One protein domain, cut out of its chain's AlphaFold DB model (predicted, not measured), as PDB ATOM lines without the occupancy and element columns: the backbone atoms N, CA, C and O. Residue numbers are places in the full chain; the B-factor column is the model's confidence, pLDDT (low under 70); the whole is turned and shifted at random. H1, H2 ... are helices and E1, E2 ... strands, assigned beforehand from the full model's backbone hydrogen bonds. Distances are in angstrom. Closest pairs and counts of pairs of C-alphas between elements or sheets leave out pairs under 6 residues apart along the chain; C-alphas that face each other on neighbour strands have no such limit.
ATOM      1  N   ALA A 148     176.922 177.649 138.080       90.81
ATOM      2  CA  ALA A 148     177.892 178.518 137.410       90.81
ATOM      3  C   ALA A 148     179.270 177.854 137.239       90.81
ATOM      4  O   ALA A 148     180.013 178.220 136.332       90.81
ATOM      5  N   CYS A 149     179.598 176.865 138.077       92.88
ATOM      6  CA  CYS A 149     180.788 176.029 137.909       92.88
ATOM      7  C   CYS A 149     180.572 174.902 136.874       92.88
ATOM      8  O   CYS A 149     181.527 174.408 136.286       92.88
ATOM      9  N   ASP A 150     179.318 174.527 136.601       93.69
ATOM     10  CA  ASP A 150     178.920 173.560 135.571       93.69
ATOM     11  C   ASP A 150     178.604 174.262 134.240       93.69
ATOM     12  O   ASP A 150     177.449 174.339 133.799       93.69
ATOM     13  N   VAL A 151     179.643 174.793 133.590       86.50
ATOM     14  CA  VAL A 151     179.535 175.510 132.301       86.50
ATOM     15  C   VAL A 151     178.889 174.633 131.216       86.50
ATOM     16  O   VAL A 151     178.104 175.127 130.409       86.50
ATOM     17  N   ALA A 152     179.161 173.326 131.234       84.06
ATOM     18  CA  ALA A 152     178.638 172.353 130.275       84.06
ATOM     19  C   ALA A 152     177.194 171.880 130.563       84.06
ATOM     20  O   ALA A 152     176.619 171.160 129.752       84.06
ATOM     21  N   ASN A 153     176.588 172.287 131.686       88.06
ATOM     22  CA  ASN A 153     175.244 171.869 132.107       88.06
ATOM     23  C   ASN A 153     175.051 170.348 132.268       88.06
ATOM     24  O   ASN A 153     173.971 169.811 132.021       88.06
ATOM     25  N   THR A 154     176.097 169.668 132.726       88.56
ATOM     26  CA  THR A 154     176.126 168.221 132.985       88.56
ATOM     27  C   THR A 154     175.355 167.798 134.235       88.56
ATOM     28  O   THR A 154     175.141 166.606 134.434       88.56
ATOM     29  N   ARG A 155     174.964 168.749 135.100       92.56
ATOM     30  CA  ARG A 155     174.476 168.507 136.475       92.56
ATOM     31  C   ARG A 155     175.500 167.892 137.417       92.56
ATOM     32  O   ARG A 155     175.169 167.411 138.503       92.56
ATOM     33  N   THR A 156     176.764 167.981 137.027       94.31
ATOM     34  CA  THR A 156     177.900 167.550 137.825       94.31
ATOM     35  C   THR A 156     178.971 168.633 137.851       94.31
ATOM     36  O   THR A 156     179.048 169.445 136.932       94.31
ATOM     37  N   ILE A 157     179.781 168.681 138.909       94.75
ATOM     38  CA  ILE A 157     180.963 169.554 138.957       94.75
ATOM     39  C   ILE A 157     182.206 168.817 139.459       94.75
ATOM     40  O   ILE A 157     182.085 167.852 140.226       94.75
ATOM     41  N   PRO A 158     183.407 169.274 139.059       93.19
ATOM     42  CA  PRO A 158     184.661 168.760 139.583       93.19
ATOM     43  C   PRO A 158     184.800 168.919 141.110       93.19
ATOM     44  O   PRO A 158     184.329 169.905 141.690       93.19
ATOM     45  N   PRO A 159     185.533 168.003 141.769       93.12
ATOM     46  CA  PRO A 159     185.904 168.088 143.179       93.12
ATOM     47  C   PRO A 159     186.372 169.463 143.696       93.12
ATOM     48  O   PRO A 159     185.884 169.873 144.754       93.12
ATOM     49  N   PRO A 160     187.268 170.205 143.006       89.31
ATOM     50  CA  PRO A 160     187.766 171.482 143.519       89.31
ATOM     51  C   PRO A 160     186.694 172.578 143.501       89.31
ATOM     52  O   PRO A 160     186.656 173.407 144.409       89.31
ATOM     53  N   ASP A 161     185.794 172.559 142.517       94.31
ATOM     54  CA  ASP A 161     184.719 173.545 142.384       94.31
ATOM     55  C   ASP A 161     183.624 173.338 143.425       94.31
ATOM     56  O   ASP A 161     183.187 174.297 144.059       94.31
ATOM     57  N   PHE A 162     183.252 172.084 143.690       96.25
ATOM     58  CA  PHE A 162     182.343 171.757 144.787       96.25
ATOM     59  C   PHE A 162     182.905 172.222 146.140       96.25
ATOM     60  O   PHE A 162     182.213 172.886 146.916       96.25
ATOM     61  N   GLN A 163     184.192 171.956 146.399       94.75
ATOM     62  CA  GLN A 163     184.882 172.447 147.595       94.75
ATOM     63  C   GLN A 163     184.925 173.986 147.645       94.75
ATOM     64  O   GLN A 163     184.678 174.570 148.701       94.75
ATOM     65  N   ARG A 164     185.207 174.654 146.518       93.00
ATOM     66  CA  ARG A 164     185.237 176.120 146.395       93.00
ATOM     67  C   ARG A 164     183.884 176.740 146.743       93.00
ATOM     68  O   ARG A 164     183.852 177.668 147.549       93.00
ATOM     69  N   VAL A 165     182.782 176.209 146.210       95.94
ATOM     70  CA  VAL A 165     181.427 176.716 146.490       95.94
ATOM     71  C   VAL A 165     181.011 176.457 147.944       95.94
ATOM     72  O   VAL A 165     180.472 177.356 148.583       95.94
ATOM     73  N   LEU A 166     181.323 175.295 148.532       96.12
ATOM     74  CA  LEU A 166     181.016 175.051 149.951       96.12
ATOM     75  C   LEU A 166     181.834 175.930 150.917       96.12
ATOM     76  O   LEU A 166     181.313 176.333 151.956       96.12
ATOM     77  N   LEU A 167     183.095 176.237 150.591       93.88
ATOM     78  CA  LEU A 167     183.978 177.035 151.454       93.88
ATOM     79  C   LEU A 167     183.848 178.552 151.266       93.88
ATOM     80  O   LEU A 167     184.178 179.290 152.192       93.88
ATOM     81  N   ARG A 168     183.414 179.030 150.093       90.12
ATOM     82  CA  ARG A 168     183.368 180.470 149.755       90.12
ATOM     83  C   ARG A 168     181.980 180.995 149.382       90.12
ATOM     84  O   ARG A 168     181.778 182.203 149.425       90.12
ATOM     85  N   GLY A 169     181.051 180.110 149.030       93.75
ATOM     86  CA  GLY A 169     179.687 180.449 148.633       93.75
ATOM     87  C   GLY A 169     178.729 180.640 149.820       93.75
ATOM     88  O   GLY A 169     179.169 180.890 150.950       93.75
ATOM     89  N   PRO A 170     177.404 180.484 149.622       95.38
ATOM     90  CA  PRO A 170     176.391 180.901 150.596       95.38
ATOM     91  C   PRO A 170     176.345 180.056 151.875       95.38
ATOM     92  O   PRO A 170     175.743 180.474 152.861       95.38
ATOM     93  N   LEU A 171     176.984 178.881 151.872       95.81
ATOM     94  CA  LEU A 171     177.129 178.017 153.048       95.81
ATOM     95  C   LEU A 171     178.474 178.189 153.780       95.81
ATOM     96  O   LEU A 171     178.687 177.532 154.798       95.81
ATOM     97  N   SER A 172     179.356 179.089 153.334       95.56
ATOM     98  CA  SER A 172     180.654 179.348 153.983       95.56
ATOM     99  C   SER A 172     180.599 179.630 155.502       95.56
ATOM    100  O   SER A 172     181.516 179.179 156.198       95.56
ATOM    101  N   PRO A 173     179.543 180.244 156.094       96.44
ATOM    102  CA  PRO A 173     179.460 180.423 157.549       96.44
ATOM    103  C   PRO A 173     179.362 179.116 158.352       96.44
ATOM    104  O   PRO A 173     179.574 179.136 159.561       96.44
ATOM    105  N   LEU A 174     179.061 177.980 157.709       94.44
ATOM    106  CA  LEU A 174     179.051 176.655 158.343       94.44
ATOM    107  C   LEU A 174     180.446 176.064 158.574       94.44
ATOM    108  O   LEU A 174     180.530 175.023 159.230       94.44
ATOM    109  N   GLN A 175     181.497 176.684 158.018       94.19
ATOM    110  CA  GLN A 175     182.902 176.295 158.185       94.19
ATOM    111  C   GLN A 175     183.128 174.780 158.031       94.19
ATOM    112  O   GLN A 175     183.678 174.129 158.918       94.19
ATOM    113  N   PHE A 176     182.656 174.199 156.918       93.56
ATOM    114  CA  PHE A 176     182.785 172.759 156.683       93.56
ATOM    115  C   PHE A 176     184.238 172.303 156.807       93.56
ATOM    116  O   PHE A 176     185.135 172.815 156.132       93.56
ATOM    117  N   SER A 177     184.457 171.285 157.634       94.38
ATOM    118  CA  SER A 177     185.744 170.605 157.674       94.38
ATOM    119  C   SER A 177     185.975 169.841 156.368       94.38
ATOM    120  O   SER A 177     185.038 169.391 155.707       94.38
ATOM    121  N   ILE A 178     187.239 169.644 155.995       87.62
ATOM    122  CA  ILE A 178     187.569 168.992 154.719       87.62
ATOM    123  C   ILE A 178     187.072 167.532 154.700       87.62
ATOM    124  O   ILE A 178     186.637 167.043 153.662       87.62
ATOM    125  N   ALA A 179     187.018 166.870 155.863       89.62
ATOM    126  CA  ALA A 179     186.420 165.544 156.020       89.62
ATOM    127  C   ALA A 179     184.898 165.529 155.765       89.62
ATOM    128  O   ALA A 179     184.388 164.571 155.188       89.62
ATOM    129  N   GLU A 180     184.166 166.581 156.147       94.50
ATOM    130  CA  GLU A 180     182.736 166.715 155.825       94.50
ATOM    131  C   GLU A 180     182.522 166.966 154.333       94.50
ATOM    132  O   GLU A 180     181.656 166.338 153.733       94.50
ATOM    133  N   ILE A 181     183.346 167.820 153.717       94.62
ATOM    134  CA  ILE A 181     183.309 168.063 152.268       94.62
ATOM    135  C   ILE A 181     183.563 166.748 151.514       94.62
ATOM    136  O   ILE A 181     182.749 166.361 150.680       94.62
ATOM    137  N   GLN A 182     184.610 165.999 151.873       89.81
ATOM    138  CA  GLN A 182     184.887 164.675 151.301       89.81
ATOM    139  C   GLN A 182     183.736 163.679 151.519       89.81
ATOM    140  O   GLN A 182     183.417 162.910 150.613       89.81
ATOM    141  N   ALA A 183     183.079 163.699 152.683       91.94
ATOM    142  CA  ALA A 183     181.933 162.838 152.962       91.94
ATOM    143  C   ALA A 183     180.702 163.191 152.109       91.94
ATOM    144  O   ALA A 183     180.051 162.289 151.584       91.94
ATOM    145  N   LEU A 184     180.414 164.484 151.914       94.06
ATOM    146  CA  LEU A 184     179.370 164.949 150.996       94.06
ATOM    147  C   LEU A 184     179.693 164.536 149.552       94.06
ATOM    148  O   LEU A 184     178.836 163.989 148.869       94.06
ATOM    149  N   MET A 185     180.935 164.717 149.101       93.62
ATOM    150  CA  MET A 185     181.367 164.349 147.745       93.62
ATOM    151  C   MET A 185     181.303 162.843 147.488       93.62
ATOM    152  O   MET A 185     180.952 162.429 146.390       93.62
ATOM    153  N   ALA A 186     181.600 162.018 148.496       89.69
ATOM    154  CA  ALA A 186     181.419 160.572 148.416       89.69
ATOM    155  C   ALA A 186     179.931 160.171 148.404       89.69
ATOM    156  O   ALA A 186     179.563 159.218 147.723       89.69
ATOM    157  N   SER A 187     179.071 160.896 149.131       91.19
ATOM    158  CA  SER A 187     177.626 160.632 149.195       91.19
ATOM    159  C   SER A 187     176.856 161.093 147.956       91.19
ATOM    160  O   SER A 187     175.842 160.493 147.613       91.19
ATOM    161  N   PHE A 188     177.311 162.171 147.317       91.94
ATOM    162  CA  PHE A 188     176.690 162.792 146.144       91.94
ATOM    163  C   PHE A 188     177.562 162.655 144.887       91.94
ATOM    164  O   PHE A 188     177.396 163.402 143.924       91.94
ATOM    165  N   GLY A 189     178.501 161.707 144.886       86.62
ATOM    166  CA  GLY A 189     179.285 161.363 143.706       86.62
ATOM    167  C   GLY A 189     178.361 160.927 142.570       86.62
ATOM    168  O   GLY A 189     177.439 160.137 142.776       86.62
ATOM    169  N   ALA A 190     178.589 161.459 141.374       78.81
ATOM    170  CA  ALA A 190     177.886 161.003 140.185       78.81
ATOM    171  C   ALA A 190     178.253 159.536 139.893       78.81
ATOM    172  O   ALA A 190     179.356 159.092 140.223       78.81
ATOM    173  N   ASN A 191     177.343 158.775 139.271       74.75
ATOM    174  CA  ASN A 191     177.649 157.398 138.879       74.75
ATOM    175  C   ASN A 191     178.863 157.414 137.920       74.75
ATOM    176  O   ASN A 191     178.757 158.038 136.857       74.75
ATOM    177  N   PRO A 192     179.984 156.729 138.243       71.06
ATOM    178  CA  PRO A 192     181.181 156.723 137.404       71.06
ATOM    179  C   PRO A 192     180.928 156.277 135.959       71.06
ATOM    180  O   PRO A 192     181.643 156.715 135.065       71.06
ATOM    181  N   GLN A 193     179.904 155.446 135.730       65.00
ATOM    182  CA  GLN A 193     179.499 154.979 134.399       65.00
ATOM    183  C   GLN A 193     178.792 156.050 133.550       65.00
ATOM    184  O   GLN A 193     178.741 155.911 132.335       65.00
ATOM    185  N   VAL A 194     178.222 157.093 134.169       65.56
ATOM    186  CA  VAL A 194     177.348 158.074 133.492       65.56
ATOM    187  C   VAL A 194     178.031 159.430 133.310       65.56
ATOM    188  O   VAL A 194     177.895 160.041 132.258       65.56
ATOM    189  N   ALA A 195     178.767 159.902 134.321       69.38
ATOM    190  CA  ALA A 195     179.408 161.224 134.305       69.38
ATOM    191  C   ALA A 195     180.947 161.170 134.350       69.38
ATOM    192  O   ALA A 195     181.606 162.205 134.365       69.38
ATOM    193  N   GLY A 196     181.530 159.971 134.390       70.81
ATOM    194  CA  GLY A 196     182.958 159.775 134.625       70.81
ATOM    195  C   GLY A 196     183.335 159.761 136.117       70.81
ATOM    196  O   GLY A 196     182.572 160.200 136.985       70.81
ATOM    197  N   PRO A 197     184.512 159.208 136.456       75.94
ATOM    198  CA  PRO A 197     184.904 158.974 137.839       75.94
ATOM    199  C   PRO A 197     185.215 160.277 138.590       75.94
ATOM    200  O   PRO A 197     186.097 161.043 138.210       75.94
ATOM    201  N   GLY A 198     184.547 160.474 139.730       83.00
ATOM    202  CA  GLY A 198     184.900 161.500 140.715       83.00
ATOM    203  C   GLY A 198     184.203 162.856 140.571       83.00
ATOM    204  O   GLY A 198     184.498 163.741 141.369       83.00
ATOM    205  N   LEU A 199     183.280 163.038 139.621       91.00
ATOM    206  CA  LEU A 199     182.424 164.233 139.591       91.00
ATOM    207  C   LEU A 199     181.332 164.168 140.671       91.00
ATOM    208  O   LEU A 199     180.907 163.088 141.081       91.00
ATOM    209  N   VAL A 200     180.857 165.330 141.125       93.75
ATOM    210  CA  VAL A 200     179.814 165.448 142.158       93.75
ATOM    211  C   VAL A 200     178.500 165.882 141.515       93.75
ATOM    212  O   VAL A 200     178.436 166.961 140.929       93.75
ATOM    213  N   ALA A 201     177.451 165.066 141.642       94.38
ATOM    214  CA  ALA A 201     176.099 165.373 141.179       94.38
ATOM    215  C   ALA A 201     175.421 166.350 142.152       94.38
ATOM    216  O   ALA A 201     174.721 165.957 143.087       94.38
ATOM    217  N   TYR A 202     175.672 167.645 141.952       95.12
ATOM    218  CA  TYR A 202     175.277 168.698 142.889       95.12
ATOM    219  C   TYR A 202     173.755 168.868 143.022       95.12
ATOM    220  O   TYR A 202     173.291 169.310 144.073       95.12
ATOM    221  N   ASP A 203     172.977 168.468 142.010       92.75
ATOM    222  CA  ASP A 203     171.510 168.442 142.079       92.75
ATOM    223  C   ASP A 203     171.015 167.567 143.243       92.75
ATOM    224  O   ASP A 203     170.136 167.996 143.982       92.75
ATOM    225  N   ASN A 204     171.644 166.409 143.493       93.31
ATOM    226  CA  ASN A 204     171.261 165.514 144.594       93.31
ATOM    227  C   ASN A 204     171.441 166.180 145.971       93.31
ATOM    228  O   ASN A 204     170.638 165.962 146.876       93.31
ATOM    229  N   LEU A 205     172.486 167.004 146.135       95.25
ATOM    230  CA  LEU A 205     172.678 167.799 147.352       95.25
ATOM    231  C   LEU A 205     171.600 168.884 147.464       95.25
ATOM    232  O   LEU A 205     171.076 169.115 148.550       95.25
ATOM    233  N   ILE A 206     171.285 169.570 146.363       96.50
ATOM    234  CA  ILE A 206     170.259 170.619 146.351       96.50
ATOM    235  C   ILE A 206     168.877 170.038 146.663       96.50
ATOM    236  O   ILE A 206     168.158 170.632 147.461       96.50
ATOM    237  N   ASP A 207     168.529 168.877 146.107       92.94
ATOM    238  CA  ASP A 207     167.286 168.165 146.408       92.94
ATOM    239  C   ASP A 207     167.228 167.700 147.864       92.94
ATOM    240  O   ASP A 207     166.222 167.935 148.528       92.94
ATOM    241  N   GLU A 208     168.319 167.153 148.408       95.06
ATOM    242  CA  GLU A 208     168.391 166.822 149.835       95.06
ATOM    243  C   GLU A 208     168.257 168.075 150.723       95.06
ATOM    244  O   GLU A 208     167.714 167.979 151.817       95.06
ATOM    245  N   LEU A 209     168.703 169.260 150.283       95.62
ATOM    246  CA  LEU A 209     168.577 170.525 151.027       95.62
ATOM    247  C   LEU A 209     167.234 171.259 150.835       95.62
ATOM    248  O   LEU A 209     166.962 172.200 151.591       95.62
ATOM    249  N   LYS A 210     166.396 170.870 149.863       94.00
ATOM    250  CA  LYS A 210     165.061 171.458 149.644       94.00
ATOM    251  C   LYS A 210     164.134 171.222 150.845       94.00
ATOM    252  O   LYS A 210     164.389 170.415 151.739       94.00
ATOM    253  N   ALA A 211     163.027 171.963 150.883       89.38
ATOM    254  CA  ALA A 211     161.915 171.619 151.756       89.38
ATOM    255  C   ALA A 211     161.074 170.492 151.153       89.38
ATOM    256  O   ALA A 211     160.578 170.619 150.031       89.38
ATOM    257  N   ASP A 212     160.844 169.447 151.942       89.06
ATOM    258  CA  ASP A 212     159.659 168.614 151.789       89.06
ATOM    259  C   ASP A 212     158.425 169.475 152.073       89.06
ATOM    260  O   ASP A 212     158.379 170.192 153.077       89.06
ATOM    261  N   LEU A 213     157.456 169.423 151.162       89.88
ATOM    262  CA  LEU A 213     156.140 170.036 151.320       89.88
ATOM    263  C   LEU A 213     155.149 168.928 151.663       89.88
ATOM    264  O   LEU A 213     155.198 167.848 151.071       89.88
ATOM    265  N   THR A 214     154.251 169.207 152.595       92.19
ATOM    266  CA  THR A 214     153.124 168.335 152.931       92.19
ATOM    267  C   THR A 214     152.131 168.239 151.769       92.19
ATOM    268  O   THR A 214     152.102 169.082 150.861       92.19
ATOM    269  N   ASP A 215     151.276 167.215 151.799       90.88
ATOM    270  CA  ASP A 215     150.202 167.064 150.814       90.88
ATOM    271  C   ASP A 215     149.219 168.248 150.866       90.88
ATOM    272  O   ASP A 215     148.789 168.737 149.822       90.88
ATOM    273  N   GLU A 216     148.934 168.780 152.060       92.44
ATOM    274  CA  GLU A 216     148.066 169.949 152.260       92.44
ATOM    275  C   GLU A 216     148.660 171.224 151.638       92.44
ATOM    276  O   GLU A 216     147.998 171.887 150.835       92.44
ATOM    277  N   GLU A 217     149.934 171.530 151.915       93.06
ATOM    278  CA  GLU A 217     150.656 172.644 151.278       93.06
ATOM    279  C   GLU A 217     150.681 172.479 149.746       93.06
ATOM    280  O   GLU A 217     150.478 173.442 149.003       93.06
ATOM    281  N   THR A 218     150.853 171.247 149.256       93.31
ATOM    282  CA  THR A 218     150.854 170.929 147.819       93.31
ATOM    283  C   THR A 218     149.474 171.121 147.174       93.31
ATOM    284  O   THR A 218     149.394 171.603 146.039       93.31
ATOM    285  N   VAL A 219     148.377 170.800 147.872       92.88
ATOM    286  CA  VAL A 219     147.003 171.067 147.408       92.88
ATOM    287  C   VAL A 219     146.736 172.570 147.330       92.88
ATOM    288  O   VAL A 219     146.231 173.037 146.309       92.88
ATOM    289  N   VAL A 220     147.127 173.340 148.350       94.50
ATOM    290  CA  VAL A 220     146.965 174.806 148.368       94.50
ATOM    291  C   VAL A 220     147.767 175.458 147.238       94.50
ATOM    292  O   VAL A 220     147.220 176.253 146.474       94.50
ATOM    293  N   LEU A 221     149.026 175.054 147.032       94.81
ATOM    294  CA  LEU A 221     149.826 175.518 145.891       94.81
ATOM    295  C   LEU A 221     149.200 175.147 144.541       94.81
ATOM    296  O   LEU A 221     149.254 175.942 143.601       94.81
ATOM    297  N   ARG A 222     148.573 173.969 144.431       94.31
ATOM    298  CA  ARG A 222     147.881 173.545 143.206       94.31
ATOM    299  C   ARG A 222     146.645 174.398 142.933       94.31
ATOM    300  O   ARG A 222     146.410 174.740 141.777       94.31
ATOM    301  N   GLN A 223     145.899 174.786 143.968       93.88
ATOM    302  CA  GLN A 223     144.793 175.742 143.852       93.88
ATOM    303  C   GLN A 223     145.300 177.123 143.408       93.88
ATOM    304  O   GLN A 223     144.745 177.697 142.468       93.88
ATOM    305  N   SER A 224     146.402 177.619 143.988       94.25
ATOM    306  CA  SER A 224     147.060 178.853 143.535       94.25
ATOM    307  C   SER A 224     147.446 178.792 142.059       94.25
ATOM    308  O   SER A 224     147.124 179.706 141.308       94.25
ATOM    309  N   PHE A 225     148.081 177.707 141.605       94.81
ATOM    310  CA  PHE A 225     148.499 177.569 140.206       94.81
ATOM    311  C   PHE A 225     147.311 177.422 139.240       94.81
ATOM    312  O   PHE A 225     147.312 178.022 138.169       94.81
ATOM    313  N   GLN A 226     146.250 176.704 139.628       92.69
ATOM    314  CA  GLN A 226     145.003 176.633 138.851       92.69
ATOM    315  C   GLN A 226     144.312 177.998 138.714       92.69
ATOM    316  O   GLN A 226     143.673 178.262 137.700       92.69
ATOM    317  N   LYS A 227     144.472 178.892 139.697       92.12
ATOM    318  CA  LYS A 227     144.000 180.280 139.604       92.12
ATOM    319  C   LYS A 227     144.805 181.116 138.595       92.12
ATOM    320  O   LYS A 227     144.259 182.063 138.037       92.12
ATOM    321  N   LEU A 228     146.068 180.761 138.335       91.00
ATOM    322  CA  LEU A 228     146.904 181.403 137.310       91.00
ATOM    323  C   LEU A 228     146.541 180.973 135.886       91.00
ATOM    324  O   LEU A 228     146.694 181.769 134.962       91.00
ATOM    325  N   ASN A 229     146.092 179.728 135.704       85.50
ATOM    326  CA  ASN A 229     145.625 179.224 134.416       85.50
ATOM    327  C   ASN A 229     144.307 178.425 134.560       85.50
ATOM    328  O   ASN A 229     144.342 177.212 134.800       85.50
ATOM    329  N   PRO A 230     143.139 179.077 134.385       75.50
ATOM    330  CA  PRO A 230     141.837 178.413 134.474       75.50
ATOM    331  C   PRO A 230     141.554 177.454 133.304       75.50
ATOM    332  O   PRO A 230     140.735 176.546 133.465       75.50
ATOM    333  N   ASP A 231     142.249 177.597 132.167       75.25
ATOM    334  CA  ASP A 231     142.081 176.753 130.971       75.25
ATOM    335  C   ASP A 231     142.677 175.338 131.153       75.25
ATOM    336  O   ASP A 231     142.458 174.456 130.322       75.25
ATOM    337  N   ARG A 232     143.337 175.085 132.296       63.78
ATOM    338  CA  ARG A 232     143.977 173.820 132.711       63.78
ATOM    339  C   ARG A 232     145.247 173.424 131.946       63.78
ATOM    340  O   ARG A 232     145.644 172.260 132.042       63.78
ATOM    341  N   ASP A 233     145.927 174.338 131.251       64.38
ATOM    342  CA  ASP A 233     147.255 173.999 130.718       64.38
ATOM    343  C   ASP A 233     148.246 173.728 131.863       64.38
ATOM    344  O   ASP A 233     148.168 174.303 132.951       64.38
ATOM    345  N   SER A 234     149.254 172.898 131.597       81.19
ATOM    346  CA  SER A 234     150.336 172.576 132.540       81.19
ATOM    347  C   SER A 234     151.331 173.727 132.778       81.19
ATOM    348  O   SER A 234     152.342 173.536 133.456       81.19
ATOM    349  N   VAL A 235     151.071 174.909 132.210       91.38
ATOM    350  CA  VAL A 235     151.945 176.087 132.231       91.38
ATOM    351  C   VAL A 235     151.145 177.357 132.533       91.38
ATOM    352  O   VAL A 235     150.085 177.592 131.958       91.38
ATOM    353  N   ALA A 236     151.673 178.210 133.408       92.31
ATOM    354  CA  ALA A 236     151.136 179.539 133.699       92.31
ATOM    355  C   ALA A 236     152.086 180.612 133.160       92.31
ATOM    356  O   ALA A 236     153.302 180.474 133.279       92.31
ATOM    357  N   ALA A 237     151.578 181.705 132.585       91.00
ATOM    358  CA  ALA A 237     152.451 182.772 132.101       91.00
ATOM    359  C   ALA A 237     153.158 183.483 133.275       91.00
ATOM    360  O   ALA A 237     152.516 183.924 134.223       91.00
ATOM    361  N   PHE A 238     154.476 183.666 133.186       90.94
ATOM    362  CA  PHE A 238     155.335 184.255 134.226       90.94
ATOM    363  C   PHE A 238     154.857 185.643 134.681       90.94
ATOM    364  O   PHE A 238     154.901 185.966 135.859       90.94
ATOM    365  N   ARG A 239     154.342 186.464 133.758       90.25
ATOM    366  CA  ARG A 239     153.746 187.768 134.097       90.25
ATOM    367  C   ARG A 239     152.488 187.617 134.958       90.25
ATOM    368  O   ARG A 239     152.213 188.467 135.797       90.25
ATOM    369  N   ASP A 240     151.712 186.574 134.710       92.56
ATOM    370  CA  ASP A 240     150.393 186.404 135.300       92.56
ATOM    371  C   ASP A 240     150.503 185.747 136.697       92.56
ATOM    372  O   ASP A 240     149.732 186.115 137.582       92.56
ATOM    373  N   VAL A 241     151.574 184.965 136.954       93.56
ATOM    374  CA  VAL A 241     152.067 184.601 138.309       93.56
ATOM    375  C   VAL A 241     152.135 185.839 139.216       93.56
ATOM    376  O   VAL A 241     151.547 185.856 140.294       93.56
ATOM    377  N   TRP A 242     152.807 186.905 138.767       93.00
ATOM    378  CA  TRP A 242     153.016 188.115 139.575       93.00
ATOM    379  C   TRP A 242     151.805 189.040 139.652       93.00
ATOM    380  O   TRP A 242     151.669 189.771 140.626       93.00
ATOM    381  N   LYS A 243     150.918 189.014 138.652       92.25
ATOM    382  CA  LYS A 243     149.670 189.795 138.679       92.25
ATOM    383  C   LYS A 243     148.635 189.245 139.657       92.25
ATOM    384  O   LYS A 243     147.830 190.017 140.164       92.25
ATOM    385  N   ALA A 244     148.613 187.930 139.865       93.44
ATOM    386  CA  ALA A 244     147.663 187.277 140.762       93.44
ATOM    387  C   ALA A 244     148.143 187.220 142.224       93.44
ATOM    388  O   ALA A 244     147.333 186.984 143.121       93.44
ATOM    389  N   LEU A 245     149.441 187.428 142.463       95.31
ATOM    390  CA  LEU A 245     150.037 187.481 143.793       95.31
ATOM    391  C   LEU A 245     149.775 188.846 144.452       95.31
ATOM    392  O   LEU A 245     150.139 189.880 143.895       95.31
ATOM    393  N   ASN A 246     149.224 188.858 145.667       96.25
ATOM    394  CA  ASN A 246     149.135 190.057 146.499       96.25
ATOM    395  C   ASN A 246     150.233 190.069 147.588       96.25
ATOM    396  O   ASN A 246     150.072 189.436 148.637       96.25
ATOM    397  N   PRO A 247     151.335 190.822 147.395       96.12
ATOM    398  CA  PRO A 247     152.407 190.932 148.384       96.12
ATOM    399  C   PRO A 247     152.037 191.748 149.636       96.12
ATOM    400  O   PRO A 247     152.690 191.583 150.664       96.12
ATOM    401  N   GLU A 248     151.011 192.608 149.611       96.62
ATOM    402  CA  GLU A 248     150.594 193.412 150.780       96.62
ATOM    403  C   GLU A 248     150.052 192.539 151.921       96.62
ATOM    404  O   GLU A 248     150.170 192.871 153.105       96.62
ATOM    405  N   ARG A 249     149.504 191.381 151.545       95.50
ATOM    406  CA  ARG A 249     148.913 190.370 152.424       95.50
ATOM    407  C   ARG A 249     149.913 189.359 152.997       95.50
ATOM    408  O   ARG A 249     149.506 188.429 153.696       95.50
ATOM    409  N   HIS A 250     151.204 189.524 152.706       94.56
ATOM    410  CA  HIS A 250     152.277 188.700 153.257       94.56
ATOM    411  C   HIS A 250     152.672 189.188 154.666       94.56
ATOM    412  O   HIS A 250     152.866 190.397 154.836       94.56
ATOM    413  N   PRO A 251     152.909 188.309 155.666       93.38
ATOM    414  CA  PRO A 251     153.152 188.729 157.053       93.38
ATOM    415  C   PRO A 251     154.278 189.751 157.221       93.38
ATOM    416  O   PRO A 251     154.145 190.688 157.999       93.38
ATOM    417  N   GLN A 252     155.370 189.617 156.460       93.12
ATOM    418  CA  GLN A 252     156.501 190.559 156.503       93.12
ATOM    419  C   GLN A 252     156.138 191.976 156.018       93.12
ATOM    420  O   GLN A 252     156.788 192.938 156.429       93.12
ATOM    421  N   VAL A 253     155.112 192.123 155.174       95.81
ATOM    422  CA  VAL A 253     154.614 193.425 154.703       95.81
ATOM    423  C   VAL A 253     153.548 193.962 155.652       95.81
ATOM    424  O   VAL A 253     153.639 195.112 156.079       95.81
ATOM    425  N   THR A 254     152.624 193.112 156.106       95.00
ATOM    426  CA  THR A 254     151.641 193.461 157.146       95.00
ATOM    427  C   THR A 254     152.323 193.908 158.449       95.00
ATOM    428  O   THR A 254     151.914 194.889 159.066       95.00
ATOM    429  N   SER A 255     153.432 193.263 158.833       94.88
ATOM    430  CA  SER A 255     154.259 193.642 159.987       94.88
ATOM    431  C   SER A 255     155.250 194.781 159.699       94.88
ATOM    432  O   SER A 255     156.142 195.016 160.516       94.88
ATOM    433  N   LYS A 256     155.175 195.428 158.527       95.94
ATOM    434  CA  LYS A 256     156.052 196.526 158.073       95.94
ATOM    435  C   LYS A 256     157.565 196.227 158.121       95.94
ATOM    436  O   LYS A 256     158.370 197.152 158.174       95.94
ATOM    437  N   LYS A 257     157.971 194.950 158.075       94.75
ATOM    438  CA  LYS A 257     159.389 194.535 157.988       94.75
ATOM    439  C   LYS A 257     159.951 194.701 156.572       94.75
ATOM    440  O   LYS A 257     161.145 194.933 156.419       94.75
ATOM    441  N   LYS A 258     159.100 194.578 155.549       96.00
ATOM    442  CA  LYS A 258     159.414 194.822 154.132       96.00
ATOM    443  C   LYS A 258     158.299 195.627 153.472       96.00
ATOM    444  O   LYS A 258     157.164 195.616 153.941       96.00
ATOM    445  N   THR A 259     158.601 196.291 152.359       97.56
ATOM    446  CA  THR A 259     157.563 196.849 151.478       97.56
ATOM    447  C   THR A 259     157.055 195.781 150.510       97.56
ATOM    448  O   THR A 259     157.800 194.876 150.129       97.56
ATOM    449  N   ALA A 260     155.807 195.928 150.056       96.75
ATOM    450  CA  ALA A 260     155.197 195.070 149.039       96.75
ATOM    451  C   ALA A 260     156.062 194.949 147.768       96.75
ATOM    452  O   ALA A 260     156.295 193.851 147.269       96.75
ATOM    453  N   SER A 261     156.611 196.074 147.298       95.56
ATOM    454  CA  SER A 261     157.503 196.138 146.135       95.56
ATOM    455  C   SER A 261     158.840 195.418 146.343       95.56
ATOM    456  O   SER A 261     159.331 194.772 145.419       95.56
ATOM    457  N   THR A 262     159.420 195.491 147.546       95.62
ATOM    458  CA  THR A 262     160.676 194.794 147.866       95.62
ATOM    459  C   THR A 262     160.454 193.287 147.893       95.62
ATOM    460  O   THR A 262     161.219 192.556 147.272       95.62
ATOM    461  N   LEU A 263     159.377 192.829 148.543       94.56
ATOM    462  CA  LEU A 263     159.022 191.411 148.590       94.56
ATOM    463  C   LEU A 263     158.729 190.845 147.193       94.56
ATOM    464  O   LEU A 263     159.245 189.786 146.849       94.56
ATOM    465  N   LEU A 264     157.937 191.552 146.380       94.88
ATOM    466  CA  LEU A 264     157.600 191.109 145.025       94.88
ATOM    467  C   LEU A 264     158.853 190.962 144.151       94.88
ATOM    468  O   LEU A 264     158.996 189.959 143.455       94.88
ATOM    469  N   ARG A 265     159.788 191.921 144.232       94.50
ATOM    470  CA  ARG A 265     161.075 191.844 143.528       94.50
ATOM    471  C   ARG A 265     161.923 190.667 144.013       94.50
ATOM    472  O   ARG A 265     162.437 189.928 143.182       94.50
ATOM    473  N   GLU A 266     162.045 190.460 145.326       94.06
ATOM    474  CA  GLU A 266     162.777 189.310 145.880       94.06
ATOM    475  C   GLU A 266     162.191 187.976 145.390       94.06
ATOM    476  O   GLU A 266     162.939 187.101 144.962       94.06
ATOM    477  N   MET A 267     160.861 187.821 145.402       94.12
ATOM    478  CA  MET A 267     160.201 186.611 144.897       94.12
ATOM    479  C   MET A 267     160.408 186.430 143.387       94.12
ATOM    480  O   MET A 267     160.607 185.299 142.939       94.12
ATOM    481  N   GLN A 268     160.419 187.521 142.613       93.62
ATOM    482  CA  GLN A 268     160.715 187.481 141.182       93.62
ATOM    483  C   GLN A 268     162.147 187.001 140.913       93.62
ATOM    484  O   GLN A 268     162.326 186.029 140.180       93.62
ATOM    485  N   GLU A 269     163.148 187.617 141.546       92.69
ATOM    486  CA  GLU A 269     164.562 187.225 141.436       92.69
ATOM    487  C   GLU A 269     164.781 185.760 141.863       92.69
ATOM    488  O   GLU A 269     165.548 185.022 141.241       92.69
ATOM    489  N   GLN A 270     164.072 185.305 142.902       93.75
ATOM    490  CA  GLN A 270     164.111 183.917 143.366       93.75
ATOM    491  C   GLN A 270     163.505 182.940 142.347       93.75
ATOM    492  O   GLN A 270     164.129 181.919 142.057       93.75
ATOM    493  N   LEU A 271     162.329 183.227 141.774       93.94
ATOM    494  CA  LEU A 271     161.732 182.359 140.753       93.94
ATOM    495  C   LEU A 271     162.581 182.342 139.478       93.94
ATOM    496  O   LEU A 271     162.809 181.271 138.925       93.94
ATOM    497  N   GLU A 272     163.106 183.488 139.038       91.94
ATOM    498  CA  GLU A 272     164.045 183.557 137.910       91.94
ATOM    499  C   GLU A 272     165.304 182.723 138.175       91.94
ATOM    500  O   GLU A 272     165.724 181.974 137.294       91.94
ATOM    501  N   GLY A 273     165.847 182.761 139.396       92.00
ATOM    502  CA  GLY A 273     166.955 181.905 139.822       92.00
ATOM    503  C   GLY A 273     166.619 180.409 139.785       92.00
ATOM    504  O   GLY A 273     167.407 179.621 139.266       92.00
ATOM    505  N   VAL A 274     165.436 180.003 140.262       93.06
ATOM    506  CA  VAL A 274     164.981 178.598 140.209       93.06
ATOM    507  C   VAL A 274     164.743 178.132 138.772       93.06
ATOM    508  O   VAL A 274     165.121 177.015 138.424       93.06
ATOM    509  N   LEU A 275     164.168 178.980 137.917       91.94
ATOM    510  CA  LEU A 275     163.964 178.688 136.496       91.94
ATOM    511  C   LEU A 275     165.295 178.590 135.747       91.94
ATOM    512  O   LEU A 275     165.502 177.633 135.006       91.94
ATOM    513  N   ALA A 276     166.220 179.527 135.970       89.06
ATOM    514  CA  ALA A 276     167.564 179.481 135.402       89.06
ATOM    515  C   ALA A 276     168.316 178.224 135.864       89.06
ATOM    516  O   ALA A 276     168.928 177.542 135.040       89.06
ATOM    517  N   PHE A 277     168.204 177.865 137.146       91.88
ATOM    518  CA  PHE A 277     168.762 176.629 137.683       91.88
ATOM    519  C   PHE A 277     168.143 175.391 137.027       91.88
ATOM    520  O   PHE A 277     168.885 174.560 136.519       91.88
ATOM    521  N   ARG A 278     166.808 175.254 136.965       89.25
ATOM    522  CA  ARG A 278     166.131 174.081 136.365       89.25
ATOM    523  C   ARG A 278     166.373 173.947 134.857       89.25
ATOM    524  O   ARG A 278     166.661 172.845 134.397       89.25
ATOM    525  N   ARG A 279     166.341 175.053 134.109       89.00
ATOM    526  CA  ARG A 279     166.520 175.100 132.642       89.00
ATOM    527  C   ARG A 279     167.988 175.192 132.198       89.00
ATOM    528  O   ARG A 279     168.272 175.436 131.028       89.00
ATOM    529  N   GLY A 280     168.936 175.039 133.124       85.88
ATOM    530  CA  GLY A 280     170.365 174.962 132.811       85.88
ATOM    531  C   GLY A 280     171.017 176.269 132.346       85.88
ATOM    532  O   GLY A 280     172.096 176.231 131.763       85.88
ATOM    533  N   GLY A 281     170.390 177.419 132.604       73.00
ATOM    534  CA  GLY A 281     170.896 178.741 132.223       73.00
ATOM    535  C   GLY A 281     170.702 179.121 130.750       73.00
ATOM    536  O   GLY A 281     171.176 180.179 130.345       73.00
ATOM    537  N   LEU A 282     170.003 178.312 129.943       56.97
ATOM    538  CA  LEU A 282     169.728 178.649 128.543       56.97
ATOM    539  C   LEU A 282     168.749 179.828 128.450       56.97
ATOM    540  O   LEU A 282     167.553 179.709 128.719       56.97
ATOM    541  N   VAL A 283     169.287 180.991 128.068       49.66
ATOM    542  CA  VAL A 283     168.587 182.282 128.042       49.66
ATOM    543  C   VAL A 283     167.650 182.391 126.838       49.66
ATOM    544  O   VAL A 283     167.867 183.166 125.909       49.66
ATOM    545  N   GLN A 284     166.536 181.671 126.906       54.03
ATOM    546  CA  GLN A 284     165.252 182.237 126.517       54.03
ATOM    547  C   GLN A 284     164.290 182.010 127.680       54.03
ATOM    548  O   GLN A 284     163.801 180.903 127.904       54.03
ATOM    549  N   PHE A 285     164.010 183.078 128.436       56.62
ATOM    550  CA  PHE A 285     162.877 183.099 129.357       56.62
ATOM    551  C   PHE A 285     161.588 183.077 128.531       56.62
ATOM    552  O   PHE A 285     160.914 184.096 128.353       56.62
ATOM    553  N   ASN A 286     161.231 181.886 128.043       62.16
ATOM    554  CA  ASN A 286     159.858 181.544 127.724       62.16
ATOM    555  C   ASN A 286     159.048 181.970 128.943       62.16
ATOM    556  O   ASN A 286     159.288 181.470 130.046       62.16
ATOM    557  N   LYS A 287     158.173 182.968 128.748       78.56
ATOM    558  CA  LYS A 287     157.465 183.710 129.805       78.56
ATOM    559  C   LYS A 287     156.343 182.867 130.411       78.56
ATOM    560  O   LYS A 287     155.222 183.341 130.547       78.56
ATOM    561  N   CYS A 288     156.647 181.615 130.723       89.38
ATOM    562  CA  CYS A 288     155.781 180.569 131.231       89.38
ATOM    563  C   CYS A 288     156.532 179.802 132.326       89.38
ATOM    564  O   CYS A 288     157.759 179.709 132.290       89.38
ATOM    565  N   VAL A 289     155.785 179.255 133.275       93.06
ATOM    566  CA  VAL A 289     156.248 178.488 134.431       93.06
ATOM    567  C   VAL A 289     155.411 177.217 134.467       93.06
ATOM    568  O   VAL A 289     154.183 177.305 134.500       93.06
ATOM    569  N   ALA A 290     156.045 176.049 134.408       93.19
ATOM    570  CA  ALA A 290     155.353 174.772 134.557       93.19
ATOM    571  C   ALA A 290     154.957 174.527 136.022       93.19
ATOM    572  O   ALA A 290     155.563 175.083 136.942       93.19
ATOM    573  N   TRP A 291     153.966 173.662 136.251       94.00
ATOM    574  CA  TRP A 291     153.533 173.290 137.605       94.00
ATOM    575  C   TRP A 291     154.701 172.792 138.477       94.00
ATOM    576  O   TRP A 291     154.846 173.200 139.627       94.00
ATOM    577  N   GLU A 292     155.580 171.960 137.917       93.62
ATOM    578  CA  GLU A 292     156.740 171.388 138.604       93.62
ATOM    579  C   GLU A 292     157.776 172.458 138.978       93.62
ATOM    580  O   GLU A 292     158.404 172.369 140.030       93.62
ATOM    581  N   GLU A 293     157.945 173.482 138.136       94.31
ATOM    582  CA  GLU A 293     158.850 174.608 138.393       94.31
ATOM    583  C   GLU A 293     158.295 175.536 139.479       94.31
ATOM    584  O   GLU A 293     159.045 176.002 140.338       94.31
ATOM    585  N   PHE A 294     156.979 175.767 139.471       95.31
ATOM    586  CA  PHE A 294     156.273 176.534 140.496       95.31
ATOM    587  C   PHE A 294     156.323 175.834 141.861       95.31
ATOM    588  O   PHE A 294     156.625 176.469 142.872       95.31
ATOM    589  N   LEU A 295     156.103 174.515 141.896       94.88
ATOM    590  CA  LEU A 295     156.229 173.709 143.111       94.88
ATOM    591  C   LEU A 295     157.666 173.733 143.657       94.88
ATOM    592  O   LEU A 295     157.873 173.951 144.850       94.88
ATOM    593  N   ASP A 296     158.670 173.561 142.791       93.56
ATOM    594  CA  ASP A 296     160.073 173.609 143.207       93.56
ATOM    595  C   ASP A 296     160.490 174.992 143.716       93.56
ATOM    596  O   ASP A 296     161.247 175.065 144.682       93.56
ATOM    597  N   PHE A 297     159.978 176.088 143.147       95.25
ATOM    598  CA  PHE A 297     160.197 177.435 143.688       95.25
ATOM    599  C   PHE A 297     159.760 177.545 145.156       95.25
ATOM    600  O   PHE A 297     160.497 178.095 145.982       95.25
ATOM    601  N   TYR A 298     158.624 176.943 145.520       94.94
ATOM    602  CA  TYR A 298     158.203 176.874 146.919       94.94
ATOM    603  C   TYR A 298     159.081 175.948 147.767       94.94
ATOM    604  O   TYR A 298     159.434 176.319 148.884       94.94
ATOM    605  N   ARG A 299     159.555 174.813 147.238       93.88
ATOM    606  CA  ARG A 299     160.537 173.962 147.944       93.88
ATOM    607  C   ARG A 299     161.868 174.670 148.214       93.88
ATOM    608  O   ARG A 299     162.459 174.485 149.277       93.88
ATOM    609  N   PHE A 300     162.335 175.491 147.272       94.00
ATOM    610  CA  PHE A 300     163.549 176.301 147.400       94.00
ATOM    611  C   PHE A 300     163.400 177.426 148.431       94.00
ATOM    612  O   PHE A 300     164.304 177.658 149.235       94.00
ATOM    613  N   THR A 301     162.270 178.136 148.419       90.56
ATOM    614  CA  THR A 301     162.019 179.262 149.333       90.56
ATOM    615  C   THR A 301     161.687 178.790 150.750       90.56
ATOM    616  O   THR A 301     162.265 179.305 151.708       90.56
ATOM    617  N   CYS A 302     160.882 177.733 150.905       88.31
ATOM    618  CA  CYS A 302     160.552 177.128 152.205       88.31
ATOM    619  C   CYS A 302     161.732 176.372 152.846       88.31
ATOM    620  O   CYS A 302     161.709 176.078 154.043       88.31
ATOM    621  N   ALA A 303     162.805 176.091 152.097       77.62
ATOM    622  CA  ALA A 303     164.070 175.644 152.684       77.62
ATOM    623  C   ALA A 303     164.746 176.741 153.528       77.62
ATOM    624  O   ALA A 303     165.469 176.424 154.468       77.62
ATOM    625  N   CYS A 304     164.483 178.015 153.210       78.88
ATOM    626  CA  CYS A 304     165.088 179.184 153.849       78.88
ATOM    627  C   CYS A 304     164.112 179.997 154.723       78.88
ATOM    628  O   CYS A 304     164.425 181.133 155.068       78.88
ATOM    629  N   SER A 305     162.921 179.473 155.046       77.12
ATOM    630  CA  SER A 305     161.949 180.172 155.900       77.12
ATOM    631  C   SER A 305     161.724 179.448 157.225       77.12
ATOM    632  O   SER A 305     161.636 178.221 157.277       77.12
ATOM    633  N   VAL A 306     161.581 180.235 158.292       62.34
ATOM    634  CA  VAL A 306     161.119 179.785 159.618       62.34
ATOM    635  C   VAL A 306     159.615 179.473 159.600       62.34
ATOM    636  O   VAL A 306     159.128 178.740 160.452       62.34
ATOM    637  N   GLU A 307     158.879 179.979 158.608       65.00
ATOM    638  CA  GLU A 307     157.415 179.899 158.479       65.00
ATOM    639  C   GLU A 307     156.917 178.522 157.961       65.00
ATOM    640  O   GLU A 307     155.850 178.438 157.362       65.00
ATOM    641  N   ARG A 308     157.683 177.434 158.161       63.88
ATOM    642  CA  ARG A 308     157.296 176.063 157.764       63.88
ATOM    643  C   ARG A 308     156.123 175.521 158.595       63.88
ATOM    644  O   ARG A 308     156.007 175.825 159.781       63.88
ATOM    645  N   GLY A 309     155.341 174.615 158.002       69.81
ATOM    646  CA  GLY A 309     154.256 173.901 158.678       69.81
ATOM    647  C   GLY A 309     152.985 174.740 158.763       69.81
ATOM    648  O   GLY A 309     152.614 175.403 157.797       69.81
ATOM    649  N   GLU A 310     152.329 174.748 159.928       72.62
ATOM    650  CA  GLU A 310     151.013 175.379 160.148       72.62
ATOM    651  C   GLU A 310     150.928 176.856 159.710       72.62
ATOM    652  O   GLU A 310     149.844 177.347 159.402       72.62
ATOM    653  N   ALA A 311     152.056 177.572 159.648       85.50
ATOM    654  CA  ALA A 311     152.115 178.958 159.192       85.50
ATOM    655  C   ALA A 311     152.109 179.126 157.658       85.50
ATOM    656  O   ALA A 311     151.643 180.161 157.177       85.50
ATOM    657  N   LEU A 312     152.583 178.147 156.872       89.94
ATOM    658  CA  LEU A 312     152.741 178.317 155.422       89.94
ATOM    659  C   LEU A 312     151.389 178.382 154.703       89.94
ATOM    660  O   LEU A 312     151.190 179.250 153.854       89.94
ATOM    661  N   ILE A 313     150.443 177.507 155.057       93.12
ATOM    662  CA  ILE A 313     149.114 177.461 154.428       93.12
ATOM    663  C   ILE A 313     148.363 178.802 154.576       93.12
ATOM    664  O   ILE A 313     147.971 179.352 153.544       93.12
ATOM    665  N   PRO A 314     148.218 179.403 155.779       94.31
ATOM    666  CA  PRO A 314     147.640 180.740 155.937       94.31
ATOM    667  C   PRO A 314     148.329 181.818 155.095       94.31
ATOM    668  O   PRO A 314     147.654 182.678 154.529       94.31
ATOM    669  N   ILE A 315     149.662 181.768 154.970       94.12
ATOM    670  CA  ILE A 315     150.424 182.721 154.151       94.12
ATOM    671  C   ILE A 315     150.081 182.543 152.673       94.12
ATOM    672  O   ILE A 315     149.717 183.521 152.024       94.12
ATOM    673  N   LEU A 316     150.139 181.313 152.151       94.25
ATOM    674  CA  LEU A 316     149.804 180.997 150.761       94.25
ATOM    675  C   LEU A 316     148.364 181.393 150.421       94.25
ATOM    676  O   LEU A 316     148.136 182.074 149.424       94.25
ATOM    677  N   VAL A 317     147.408 181.026 151.273       95.19
ATOM    678  CA  VAL A 317     145.991 181.381 151.127       95.19
ATOM    679  C   VAL A 317     145.807 182.902 151.083       95.19
ATOM    680  O   VAL A 317     145.109 183.405 150.201       95.19
ATOM    681  N   SER A 318     146.487 183.635 151.972       95.06
ATOM    682  CA  SER A 318     146.423 185.098 152.063       95.06
ATOM    683  C   SER A 318     147.047 185.801 150.848       95.06
ATOM    684  O   SER A 318     146.417 186.683 150.264       95.06
ATOM    685  N   ILE A 319     148.250 185.405 150.410       95.88
ATOM    686  CA  ILE A 319     148.945 186.064 149.283       95.88
ATOM    687  C   ILE A 319     148.365 185.696 147.913       95.88
ATOM    688  O   ILE A 319     148.440 186.504 146.993       95.88
ATOM    689  N   TRP A 320     147.762 184.514 147.763       95.69
ATOM    690  CA  TRP A 320     147.112 184.093 146.515       95.69
ATOM    691  C   TRP A 320     145.615 184.434 146.454       95.69
ATOM    692  O   TRP A 320     144.955 184.121 145.458       95.69
ATOM    693  N   HIS A 321     145.065 185.094 147.484       94.31
ATOM    694  CA  HIS A 321     143.631 185.387 147.613       94.31
ATOM    695  C   HIS A 321     142.769 184.117 147.435       94.31
ATOM    696  O   HIS A 321     141.868 184.093 146.592       94.31
TER     697      HIS A 321
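This is residues 148 to 321 of the 1025 residues of the protein "EF-hand domain-containing protein" of Chromera velia CCMP2878 (UniProt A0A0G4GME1). Two lobes of unequal size are joined through H4 and residues 210 to 214. In the larger lobe a tiny sheet, E1 and E2, sits at one end of four mostly crossed helices, H5, H6, H8 and H9, with H10 side by side with H5; the smaller lobe holds H1, H2 and H3. The printed part has 174 residues, with ten named helices and two strands in the order H1 H2 H3 H4 H5 E1 H6 H7 H8 E2 H9 H10; the sheet, E1 - E2, is antiparallel and the class is mostly helix. The whole is compact, with a radius of gyration of the C-alphas of 18.2 A and spans of 49 by 35 by 29 A.

E1 is residues 235 to 237 and E2 is residues 288 to 290. H5 is residues 215 to 228, 20.0 A long; H6 is residues 238 to 244; H8, the longest helix, is residues 260 to 278, 26.8 A; H9 is residues 291 to 302, 16.6 A; and H10 is residues 309 to 319, 16.3 A, ending at C-alpha (148.945, 186.064, 149.283). H7 is residues 251 to 254. H1, residues 159 to 168, begins at C-alpha (185.904, 168.088, 143.179); H2 is residues 178 to 187, H3 residues 192 to 195 and H4 residues 202 to 209.

E1 and E2 are antiparallel at 151 degrees, with N 236 and O 289 at 2.9 A and N 289 and O 236 at 2.8 A, within hydrogen-bond range. The hub, H5, touches H6 with residues 227 to 228 alone, about perpendicular at 81 degrees, closest at C-alphas Leu 228 and Val 241, 6.2 A. H5 touches H9 at a steep tilt of 56 degrees, opposite ways, closest at C-alphas Phe 225 and Trp 291, 7.1 A. H5 touches H10 at a shallow tilt of 11 degrees, the same way, closest at C-alphas Glu 217 and Ile 313, 6.0 A. H8 touches H9 at a steep tilt of 62 degrees, closest at C-alphas Leu 271 and Phe 297, 5.9 A. H7 is close to but not clearly touching H8, closest at C-alphas Val 253 and Ala 260, 5.9 A. H4 is near both H2 and H9. H1 and H2 only just touch, with 3 pairs of C-alphas within 8 A, closest at Gln 163 and Ile 181, 6.6 A. H3 touches no helix. In H1, H2, H4, H5, H8 and H9 every O i to N i+4 pair is within hydrogen-bond range, in H6 2 of 3 and in H10 5 of 7; H3 and H7 are too short for such a pair.

The two C-alphas farthest apart, those of Gln 193 and Lys 256, are 53.3 A apart. The printed part has no cut and no long link. Mean pLDDT of the printed part is 89.1; residues 193 to 195, 232 to 233, 282 to 286 and 306 to 309 are under 70.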